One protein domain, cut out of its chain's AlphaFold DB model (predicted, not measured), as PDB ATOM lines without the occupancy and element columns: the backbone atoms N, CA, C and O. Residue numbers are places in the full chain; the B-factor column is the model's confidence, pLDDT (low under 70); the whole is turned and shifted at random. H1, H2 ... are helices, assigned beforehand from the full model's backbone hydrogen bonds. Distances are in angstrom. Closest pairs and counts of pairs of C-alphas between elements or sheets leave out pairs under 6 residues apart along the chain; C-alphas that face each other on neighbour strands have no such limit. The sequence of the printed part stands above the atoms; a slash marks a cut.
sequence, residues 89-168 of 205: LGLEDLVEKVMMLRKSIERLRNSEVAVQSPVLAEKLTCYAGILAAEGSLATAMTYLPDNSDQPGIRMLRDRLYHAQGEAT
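AT A GLANCE: This is residues 89 to 168 of the 205 residues of the protein "SC31A" of Poeciliopsis prolifica (blackstripe livebearer) (UniProt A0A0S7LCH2). Three helices, H2, H3 and H4, pack together as a small group with shallow tilts, and the longer H1 meets H2 steeply through a part near its beginning, then runs away from the group. The link from H1 returns to H2, which touches each of the other helices. The printed part has 80 residues with four named helices, H1 to H4 in chain order, and no named strand; its class is all helix. It is compact, with a radius of gyration of the C-alphas of 13.1 A and spans of 39 by 27 by 24 A.

IN THESE COORDINATES: H1, residues 89 to 109, begins with C-alpha 89 at (78.173, 33.082, 14.577) and is 30.3 A long. H2, residues 118 to 133, is 22.9 A long and begins with C-alpha 118 at (65.428, 22.063, 26.653). H3, residues 137 to 143, is 10.2 A long. H4, residues 151 to 168, is 26.5 A long and ends with C-alpha 168 at (71.171, 53.638, 35.761).

HOW THE PARTS SIT: H2 is the hub. H1 touches it with residues 91 to 95 alone, at a steep tilt of 61 degrees, opposite ways; the closest C-alphas, of Leu 91 and Tyr 127, are 6.8 A apart. H2 and H3 form a helical hairpin at 12 degrees, a shallow tilt, with the C-alphas of Ala 128 and Ala 140 closest at 4.2 A. H4 touches H2 at a shallow tilt of 26 degrees, the same way, closest at the C-alphas of Thr 125 and Ile 153, 6.4 A. H3 and H4 form a second helical hairpin at a shallow tilt of 32 degrees, with the C-alphas of Leu 137 and Leu 160 closest at 6.1 A. H1 is apart from H3 and H4. In H1, H2, H3 and H4 every O i to N i+4 pair is within hydrogen-bond range.

THE WHOLE: The two C-alphas farthest apart, of Leu 108 and Glu 166, are 39.5 A apart. The printed part has no cut; the link from H2 to H3 is tight, and the other two are short. The mean pLDDT of the printed part is 90.4, with residues 166 to 168 under 70.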
ATOM      1  N   LEU A  89      78.790  32.983  15.907       91.38
ATOM      2  CA  LEU A  89      78.173  33.082  14.577       91.38
ATOM      3  C   LEU A  89      77.194  31.934  14.293       91.38
ATOM      4  O   LEU A  89      76.102  32.156  13.776       91.38
ATOM      5  N   GLY A  90      77.568  30.693  14.620       92.06
ATOM      6  CA  GLY A  90      76.691  29.543  14.392       92.06
ATOM      7  C   GLY A  90      75.491  29.515  15.338       92.06
ATOM      8  O   GLY A  90      74.412  29.052  14.959       92.06
ATOM      9  N   LEU A  91      75.658  30.036  16.558       93.88
ATOM     10  CA  LEU A  91      74.565  30.207  17.508       93.88
ATOM     11  C   LEU A  91      73.598  31.310  17.067       93.88
ATOM     12  O   LEU A  91      72.389  31.099  17.132       93.88
ATOM     13  N   GLU A  92      74.111  32.444  16.586       94.00
ATOM     14  CA  GLU A  92      73.300  33.536  16.039       94.00
ATOM     15  C   GLU A  92      72.412  33.048  14.889       94.00
ATOM     16  O   GLU A  92      71.206  33.280  14.916       94.00
ATOM     17  N   ASP A  93      72.969  32.297  13.930       93.25
ATOM     18  CA  ASP A  93      72.196  31.778  12.796       93.25
ATOM     19  C   ASP A  93      71.076  30.828  13.257       93.25
ATOM     20  O   ASP A  93      69.936  30.941  12.811       93.25
ATOM     21  N   LEU A  94      71.352  29.935  14.219       94.25
ATOM     22  CA  LEU A  94      70.310  29.085  14.808       94.25
ATOM     23  C   LEU A  94      69.211  29.928  15.474       94.25
ATOM     24  O   LEU A  94      68.022  29.716  15.216       94.25
ATOM     25  N   VAL A  95      69.598  30.871  16.336       95.12
ATOM     26  CA  VAL A  95      68.654  31.707  17.087       95.12
ATOM     27  C   VAL A  95      67.805  32.546  16.138       95.12
ATOM     28  O   VAL A  95      66.590  32.598  16.313       95.12
ATOM     29  N   GLU A  96      68.392  33.141  15.100       94.62
ATOM     30  CA  GLU A  96      67.662  33.925  14.106       94.62
ATOM     31  C   GLU A  96      66.564  33.081  13.447       94.62
ATOM     32  O   GLU A  96      65.389  33.460  13.468       94.62
ATOM     33  N   LYS A  97      66.913  31.904  12.910       93.81
ATOM     34  CA  LYS A  97      65.952  31.050  12.196       93.81
ATOM     35  C   LYS A  97      64.851  30.536  13.120       93.81
ATOM     36  O   LYS A  97      63.675  30.573  12.749       93.81
ATOM     37  N   VAL A  98      65.199  30.123  14.338       95.31
ATOM     38  CA  VAL A  98      64.233  29.610  15.319       95.31
ATOM     39  C   VAL A  98      63.295  30.705  15.811       95.31
ATOM     40  O   VAL A  98      62.086  30.489  15.891       95.31
ATOM     41  N   MET A  99      63.814  31.896  16.101       94.19
ATOM     42  CA  MET A  99      62.988  33.006  16.571       94.19
ATOM     43  C   MET A  99      62.098  33.558  15.461       94.19
ATOM     44  O   MET A  99      60.950  33.922  15.728       94.19
ATOM     45  N   MET A 100      62.562  33.545  14.207       95.25
ATOM     46  CA  MET A 100      61.723  33.911  13.067       95.25
ATOM     47  C   MET A 100      60.592  32.895  12.849       95.25
ATOM     48  O   MET A 100      59.440  33.292  12.645       95.25
ATOM     49  N   LEU A 101      60.880  31.592  12.973       95.50
ATOM     50  CA  LEU A 101      59.862  30.539  12.923       95.50
ATOM     51  C   LEU A 101      58.851  30.685  14.065       95.50
ATOM     52  O   LEU A 101      57.648  30.747  13.810       95.50
ATOM     53  N   ARG A 102      59.326  30.816  15.310       94.38
ATOM     54  CA  ARG A 102      58.483  31.054  16.490       94.38
ATOM     55  C   ARG A 102      57.550  32.232  16.244       94.38
ATOM     56  O   ARG A 102      56.339  32.093  16.397       94.38
ATOM     57  N   LYS A 103      58.088  33.367  15.783       94.50
ATOM     58  CA  LYS A 103      57.279  34.564  15.540       94.50
ATOM     59  C   LYS A 103      56.247  34.371  14.433       94.50
ATOM     60  O   LYS A 103      55.155  34.934  14.503       94.50
ATOM     61  N   SER A 104      56.576  33.575  13.422       95.00
ATOM     62  CA  SER A 104      55.655  33.224  12.339       95.00
ATOM     63  C   SER A 104      54.499  32.355  12.843       95.00
ATOM     64  O   SER A 104      53.348  32.620  12.505       95.00
ATOM     65  N   ILE A 105      54.781  31.384  13.718       93.81
ATOM     66  CA  ILE A 105      53.756  30.538  14.347       93.81
ATOM     67  C   ILE A 105      52.855  31.373  15.264       93.81
ATOM     68  O   ILE A 105      51.636  31.228  15.205       93.81
ATOM     69  N   GLU A 106      53.427  32.275  16.066       94.62
ATOM     70  CA  GLU A 106      52.657  33.176  16.936       94.62
ATOM     71  C   GLU A 106      51.674  34.037  16.138       94.62
ATOM     72  O   GLU A 106      50.515  34.188  16.523       94.62
ATOM     73  N   ARG A 107      52.121  34.568  14.993       94.88
ATOM     74  CA  ARG A 107      51.271  35.340  14.076       94.88
ATOM     75  C   ARG A 107      50.159  34.492  13.469       94.88
ATOM     76  O   ARG A 107      49.044  34.979  13.350       94.88
ATOM     77  N   LEU A 108      50.447  33.246  13.096       91.25
ATOM     78  CA  LEU A 108      49.456  32.348  12.500       91.25
ATOM     79  C   LEU A 108      48.404  31.886  13.520       91.25
ATOM     80  O   LEU A 108      47.232  31.759  13.182       91.25
ATOM     81  N   ARG A 109      48.822  31.626  14.765       90.94
ATOM     82  CA  ARG A 109      47.954  31.120  15.841       90.94
ATOM     83  C   ARG A 109      47.307  32.219  16.678       90.94
ATOM     84  O   ARG A 109      46.446  31.913  17.497       90.94
ATOM     85  N   ASN A 110      47.729  33.472  16.504       92.62
ATOM     86  CA  ASN A 110      47.302  34.605  17.324       92.62
ATOM     87  C   ASN A 110      47.528  34.376  18.836       92.62
ATOM     88  O   ASN A 110      46.757  34.849  19.669       92.62
ATOM     89  N   SER A 111      48.578  33.626  19.185       90.62
ATOM     90  CA  SER A 111      48.896  33.197  20.553       90.62
ATOM     91  C   SER A 111      50.403  33.021  20.727       90.62
ATOM     92  O   SER A 111      51.100  32.686  19.768       90.62
ATOM     93  N   GLU A 112      50.908  33.234  21.940       87.25
ATOM     94  CA  GLU A 112      52.327  33.058  22.252       87.25
ATOM     95  C   GLU A 112      52.750  31.586  22.208       87.25
ATOM     96  O   GLU A 112      52.018  30.681  22.617       87.25
ATOM     97  N   VAL A 113      53.968  31.345  21.722       86.19
ATOM     98  CA  VAL A 113      54.576  30.013  21.684       86.19
ATOM     99  C   VAL A 113      55.649  29.952  22.761       86.19
ATOM    100  O   VAL A 113      56.697  30.585  22.642       86.19
ATOM    101  N   ALA A 114      55.384  29.193  23.822       83.50
ATOM    102  CA  ALA A 114      56.347  28.988  24.896       83.50
ATOM    103  C   ALA A 114      57.550  28.157  24.420       83.50
ATOM    104  O   ALA A 114      57.404  27.196  23.659       83.50
ATOM    105  N   VAL A 115      58.739  28.500  24.918       82.25
ATOM    106  CA  VAL A 115      59.961  27.714  24.703       82.25
ATOM    107  C   VAL A 115      59.906  26.483  25.604       82.25
ATOM    108  O   VAL A 115      60.166  26.576  26.797       82.25
ATOM    109  N   GLN A 116      59.544  25.335  25.032       81.81
ATOM    110  CA  GLN A 116      59.473  24.059  25.759       81.81
ATOM    111  C   GLN A 116      60.685  23.151  25.498       81.81
ATOM    112  O   GLN A 116      60.968  22.270  26.304       81.81
ATOM    113  N   SER A 117      61.426  23.380  24.408       86.69
ATOM    114  CA  SER A 117      62.599  22.569  24.069       86.69
ATOM    115  C   SER A 117      63.764  22.874  25.026       86.69
ATOM    116  O   SER A 117      64.210  24.027  25.088       86.69
ATOM    117  N   PRO A 118      64.299  21.869  25.745       89.00
ATOM    118  CA  PRO A 118      65.428  22.063  26.653       89.00
ATOM    119  C   PRO A 118      66.703  22.459  25.899       89.00
ATOM    120  O   PRO A 118      67.450  23.312  26.374       89.00
ATOM    121  N   VAL A 119      66.910  21.905  24.699       90.88
ATOM    122  CA  VAL A 119      68.048  22.249  23.833       90.88
ATOM    123  C   VAL A 119      67.960  23.714  23.413       90.88
ATOM    124  O   VAL A 119      68.939  24.451  23.513       90.88
ATOM    125  N   LEU A 120      66.774  24.178  23.005       92.06
ATOM    126  CA  LEU A 120      66.581  25.586  22.666       92.06
ATOM    127  C   LEU A 120      66.808  26.495  23.877       92.06
ATOM    128  O   LEU A 120      67.457  27.529  23.744       92.06
ATOM    129  N   ALA A 121      66.309  26.113  25.053       92.50
ATOM    130  CA  ALA A 121      66.505  26.878  26.280       92.50
ATOM    131  C   ALA A 121      67.994  27.046  26.623       92.50
ATOM    132  O   ALA A 121      68.430  28.152  26.947       92.50
ATOM    133  N   GLU A 122      68.789  25.983  26.488       92.38
ATOM    134  CA  GLU A 122      70.241  26.030  26.661       92.38
ATOM    135  C   GLU A 122      70.894  26.989  25.653       92.38
ATOM    136  O   GLU A 122      71.610  27.912  26.046       92.38
ATOM    137  N   LYS A 123      70.584  26.838  24.358       93.56
ATOM    138  CA  LYS A 123      71.145  27.680  23.289       93.56
ATOM    139  C   LYS A 123      70.792  29.159  23.459       93.56
ATOM    140  O   LYS A 123      71.666  30.014  23.330       93.56
ATOM    141  N   LEU A 124      69.553  29.465  23.831       94.56
ATOM    142  CA  LEU A 124      69.113  30.827  24.137       94.56
ATOM    143  C   LEU A 124      69.822  31.411  25.364       94.56
ATOM    144  O   LEU A 124      70.166  32.590  25.372       94.56
ATOM    145  N   THR A 125      70.099  30.587  26.375       94.50
ATOM    146  CA  THR A 125      70.859  31.006  27.561       94.50
ATOM    147  C   THR A 125      72.300  31.360  27.199       94.50
ATOM    148  O   THR A 125      72.805  32.397  27.630       94.50
ATOM    149  N   CYS A 126      72.953  30.544  26.365       94.12
ATOM    150  CA  CYS A 126      74.279  30.855  25.831       94.12
ATOM    151  C   CYS A 126      74.265  32.160  25.026       94.12
ATOM    152  O   CYS A 126      75.120  33.019  25.237       94.12
ATOM    153  N   TYR A 127      73.268  32.338  24.156       95.50
ATOM    154  CA  TYR A 127      73.145  33.526  23.315       95.50
ATOM    155  C   TYR A 127      72.913  34.798  24.140       95.50
ATOM    156  O   TYR A 127      73.581  35.808  23.929       95.50
ATOM    157  N   ALA A 128      72.051  34.732  25.159       95.88
ATOM    158  CA  ALA A 128      71.872  35.814  26.124       95.88
ATOM    159  C   ALA A 128      73.186  36.166  26.844       95.88
ATOM    160  O   ALA A 128      73.461  37.339  27.084       95.88
ATOM    161  N   GLY A 129      74.025  35.171  27.152       95.19
ATOM    162  CA  GLY A 129      75.358  35.387  27.717       95.19
ATOM    163  C   GLY A 129      76.293  36.172  26.791       95.19
ATOM    164  O   GLY A 129      76.997  37.065  27.264       95.19
ATOM    165  N   ILE A 130      76.269  35.887  25.485       95.00
ATOM    166  CA  ILE A 130      77.043  36.629  24.474       95.00
ATOM    167  C   ILE A 130      76.560  38.081  24.402       95.00
ATOM    168  O   ILE A 130      77.355  38.999  24.583       95.00
ATOM    169  N   LEU A 131      75.248  38.292  24.257       95.44
ATOM    170  CA  LEU A 131      74.648  39.632  24.221       95.44
ATOM    171  C   LEU A 131      74.971  40.450  25.478       95.44
ATOM    172  O   LEU A 131      75.221  41.653  25.405       95.44
ATOM    173  N   ALA A 132      74.981  39.800  26.643       95.56
ATOM    174  CA  ALA A 132      75.354  40.434  27.899       95.56
ATOM    175  C   ALA A 132      76.822  40.886  27.901       95.56
ATOM    176  O   ALA A 132      77.117  41.987  28.364       95.56
ATOM    177  N   ALA A 133      77.729  40.058  27.372       93.62
ATOM    178  CA  ALA A 133      79.151  40.378  27.257       93.62
ATOM    179  C   ALA A 133      79.417  41.541  26.284       93.62
ATOM    180  O   ALA A 133      80.362  42.300  26.484       93.62
ATOM    181  N   GLU A 134      78.556  41.726  25.282       94.06
ATOM    182  CA  GLU A 134      78.579  42.866  24.354       94.06
ATOM    183  C   GLU A 134      77.937  44.142  24.933       94.06
ATOM    184  O   GLU A 134      77.930  45.192  24.291       94.06
ATOM    185  N   GLY A 135      77.393  44.076  26.152       93.75
ATOM    186  CA  GLY A 135      76.732  45.198  26.823       93.75
ATOM    187  C   GLY A 135      75.250  45.362  26.476       93.75
ATOM    188  O   GLY A 135      74.592  46.269  26.990       93.75
ATOM    189  N   SER A 136      74.677  44.471  25.666       94.88
ATOM    190  CA  SER A 136      73.263  44.491  25.277       94.88
ATOM    191  C   SER A 136      72.371  43.813  26.327       94.88
ATOM    192  O   SER A 136      71.694  42.813  26.078       94.88
ATOM    193  N   LEU A 137      72.375  44.349  27.551       95.38
ATOM    194  CA  LEU A 137      71.726  43.722  28.711       95.38
ATOM    195  C   LEU A 137      70.208  43.576  28.548       95.38
ATOM    196  O   LEU A 137      69.637  42.565  28.960       95.38
ATOM    197  N   ALA A 138      69.542  44.589  27.986       93.94
ATOM    198  CA  ALA A 138      68.091  44.580  27.794       93.94
ATOM    199  C   ALA A 138      67.678  43.485  26.806       93.94
ATOM    200  O   ALA A 138      66.785  42.691  27.092       93.94
ATOM    201  N   THR A 139      68.383  43.386  25.679       94.19
ATOM    202  CA  THR A 139      68.149  42.347  24.677       94.19
ATOM    203  C   THR A 139      68.486  40.966  25.230       94.19
ATOM    204  O   THR A 139      67.676  40.055  25.082       94.19
ATOM    205  N   ALA A 140      69.602  40.808  25.950       95.69
ATOM    206  CA  ALA A 140      69.954  39.551  26.614       95.69
ATOM    207  C   ALA A 140      68.817  39.028  27.511       95.69
ATOM    208  O   ALA A 140      68.493  37.842  27.466       95.69
ATOM    209  N   MET A 141      68.154  39.918  28.261       94.31
ATOM    210  CA  MET A 141      67.009  39.555  29.102       94.31
ATOM    211  C   MET A 141      65.838  38.989  28.285       94.31
ATOM    212  O   MET A 141      65.227  38.011  28.705       94.31
ATOM    213  N   THR A 142      65.550  39.558  27.108       93.12
ATOM    214  CA  THR A 142      64.438  39.108  26.243       93.12
ATOM    215  C   THR A 142      64.652  37.731  25.616       93.12
ATOM    216  O   THR A 142      63.683  37.083  25.231       93.12
ATOM    217  N   TYR A 143      65.903  37.273  25.510       93.62
ATOM    218  CA  TYR A 143      66.222  35.950  24.969       93.62
ATOM    219  C   TYR A 143      66.207  34.851  26.037       93.62
ATOM    220  O   TYR A 143      66.196  33.674  25.682       93.62
ATOM    221  N   LEU A 144      66.185  35.188  27.331       92.81
ATOM    222  CA  LEU A 144      66.129  34.173  28.381       92.81
ATOM    223  C   LEU A 144      64.763  33.468  28.406       92.81
ATOM    224  O   LEU A 144      63.744  34.150  28.478       92.81
ATOM    225  N   PRO A 145      64.717  32.122  28.444       89.56
ATOM    226  CA  PRO A 145      63.460  31.385  28.527       89.56
ATOM    227  C   PRO A 145      62.642  31.765  29.766       89.56
ATOM    228  O   PRO A 145      63.138  31.690  30.900       89.56
ATOM    229  N   ASP A 146      61.387  32.152  29.554       83.06
ATOM    230  CA  ASP A 146      60.441  32.475  30.622       83.06
ATOM    231  C   ASP A 146      60.147  31.243  31.487       83.06
ATOM    232  O   ASP A 146      60.061  30.124  30.986       83.06
ATOM    233  N   ASN A 147      59.984  31.444  32.797       72.38
ATOM    234  CA  ASN A 147      59.548  30.407  33.747       72.38
ATOM    235  C   ASN A 147      60.398  29.117  33.783       72.38
ATOM    236  O   ASN A 147      59.904  28.067  34.186       72.38
ATOM    237  N   SER A 148      61.680  29.178  33.404       79.69
ATOM    238  CA  SER A 148      62.600  28.050  33.592       79.69
ATOM    239  C   SER A 148      63.156  27.996  35.018       79.69
ATOM    240  O   SER A 148      63.721  28.974  35.518       79.69
ATOM    241  N   ASP A 149      63.060  26.818  35.637       79.62
ATOM    242  CA  ASP A 149      63.644  26.509  36.947       79.62
ATOM    243  C   ASP A 149      65.118  26.099  36.885       79.62
ATOM    244  O   ASP A 149      65.734  25.805  37.913       79.62
ATOM    245  N   GLN A 150      65.723  26.102  35.695       86.19
ATOM    246  CA  GLN A 150      67.134  25.770  35.566       86.19
ATOM    247  C   GLN A 150      68.006  26.812  36.291       86.19
ATOM    248  O   GLN A 150      67.858  28.021  36.067       86.19
ATOM    249  N   PRO A 151      68.968  26.372  37.127       87.88
ATOM    250  CA  PRO A 151      69.757  27.273  37.964       87.88
ATOM    251  C   PRO A 151      70.568  28.273  37.133       87.88
ATOM    252  O   PRO A 151      70.632  29.447  37.490       87.88
ATOM    253  N   GLY A 152      71.114  27.845  35.988       88.50
ATOM    254  CA  GLY A 152      71.877  28.716  35.089       88.50
ATOM    255  C   GLY A 152      71.056  29.887  34.542       88.50
ATOM    256  O   GLY A 152      71.525  31.024  34.554       88.50
ATOM    257  N   ILE A 153      69.801  29.635  34.150       91.31
ATOM    258  CA  ILE A 153      68.885  30.671  33.651       91.31
ATOM    259  C   ILE A 153      68.534  31.655  34.771       91.31
ATOM    260  O   ILE A 153      68.571  32.868  34.559       91.31
ATOM    261  N   ARG A 154      68.240  31.155  35.980       92.44
ATOM    262  CA  ARG A 154      67.922  32.005  37.136       92.44
ATOM    263  C   ARG A 154      69.098  32.900  37.529       92.44
ATOM    264  O   ARG A 154      68.905  34.093  37.734       92.44
ATOM    265  N   MET A 155      70.306  32.340  37.584       92.62
ATOM    266  CA  MET A 155      71.521  33.093  37.904       92.62
ATOM    267  C   MET A 155      71.829  34.162  36.854       92.62
ATOM    268  O   MET A 155      72.174  35.287  37.208       92.62
ATOM    269  N   LEU A 156      71.711  33.836  35.563       93.56
ATOM    270  CA  LEU A 156      71.955  34.813  34.502       93.56
ATOM    271  C   LEU A 156      70.901  35.928  34.513       93.56
ATOM    272  O   LEU A 156      71.262  37.096  34.399       93.56
ATOM    273  N   ARG A 157      69.625  35.592  34.736       94.25
ATOM    274  CA  ARG A 157      68.541  36.574  34.886       94.25
ATOM    275  C   ARG A 157      68.807  37.552  36.029       94.25
ATOM    276  O   ARG A 157      68.704  38.757  35.829       94.25
ATOM    277  N   ASP A 158      69.173  37.040  37.200       93.56
ATOM    278  CA  ASP A 158      69.473  37.859  38.376       93.56
ATOM    279  C   ASP A 158      70.650  38.815  38.125       93.56
ATOM    280  O   ASP A 158      70.551  40.019  38.366       93.56
ATOM    281  N   ARG A 159      71.733  38.304  37.527       94.56
ATOM    282  CA  ARG A 159      72.898  39.113  37.144       94.56
ATOM    283  C   ARG A 159      72.538  40.217  36.151       94.56
ATOM    284  O   ARG A 159      72.987  41.348  36.315       94.56
ATOM    285  N   LEU A 160      71.741  39.900  35.130       94.25
ATOM    286  CA  LEU A 160      71.292  40.877  34.137       94.25
ATOM    287  C   LEU A 160      70.417  41.964  34.765       94.25
ATOM    288  O   LEU A 160      70.574  43.135  34.428       94.25
ATOM    289  N   TYR A 161      69.529  41.589  35.687       92.81
ATOM    290  CA  TYR A 161      68.656  42.531  36.384       92.81
ATOM    291  C   TYR A 161      69.462  43.552  37.200       92.81
ATOM    292  O   TYR A 161      69.255  44.759  37.067       92.81
ATOM    293  N   HIS A 162      70.442  43.086  37.978       92.50
ATOM    294  CA  HIS A 162      71.297  43.964  38.778       92.50
ATOM    295  C   HIS A 162      72.208  44.846  37.913       92.50
ATOM    296  O   HIS A 162      72.308  46.046  38.163       92.50
ATOM    297  N   ALA A 163      72.799  44.298  36.847       90.69
ATOM    298  CA  ALA A 163      73.663  45.065  35.947       90.69
ATOM    299  C   ALA A 163      72.919  46.221  35.241       90.69
ATOM    300  O   ALA A 163      73.495  47.284  35.013       90.69
ATOM    301  N   GLN A 164      71.626  46.054  34.930       86.75
ATOM    302  CA  GLN A 164      70.789  47.131  34.381       86.75
ATOM    303  C   GLN A 164      70.472  48.225  35.419       86.75
ATOM    304  O   GLN A 164      70.425  49.412  35.080       86.75
ATOM    305  N   GLY A 165      70.276  47.842  36.686       76.12
ATOM    306  CA  GLY A 165      70.079  48.773  37.803       76.12
ATOM    307  C   GLY A 165      71.336  49.577  38.156       76.12
ATOM    308  O   GLY A 165      71.256  50.775  38.420       76.12
ATOM    309  N   GLU A 166      72.518  48.963  38.094       65.25
ATOM    310  CA  GLU A 166      73.788  49.661  38.332       65.25
ATOM    311  C   GLU A 166      74.122  50.659  37.214       65.25
ATOM    312  O   GLU A 166      74.561  51.773  37.502       65.25
ATOM    313  N   ALA A 167      73.836  50.325  35.950       59.00
ATOM    314  CA  ALA A 167      74.049  51.228  34.816       59.00
ATOM    315  C   ALA A 167      73.191  52.509  34.881       59.00
ATOM    316  O   ALA A 167      73.601  53.557  34.378       59.00
ATOM    317  N   THR A 168      72.017  52.455  35.521       56.78
ATOM    318  CA  THR A 168      71.171  53.638  35.761       56.78
ATOM    319  C   THR A 168      71.581  54.408  37.020       56.78
ATOM    320  O   THR A 168      71.444  55.630  37.048       56.78
TER     321      THR A 168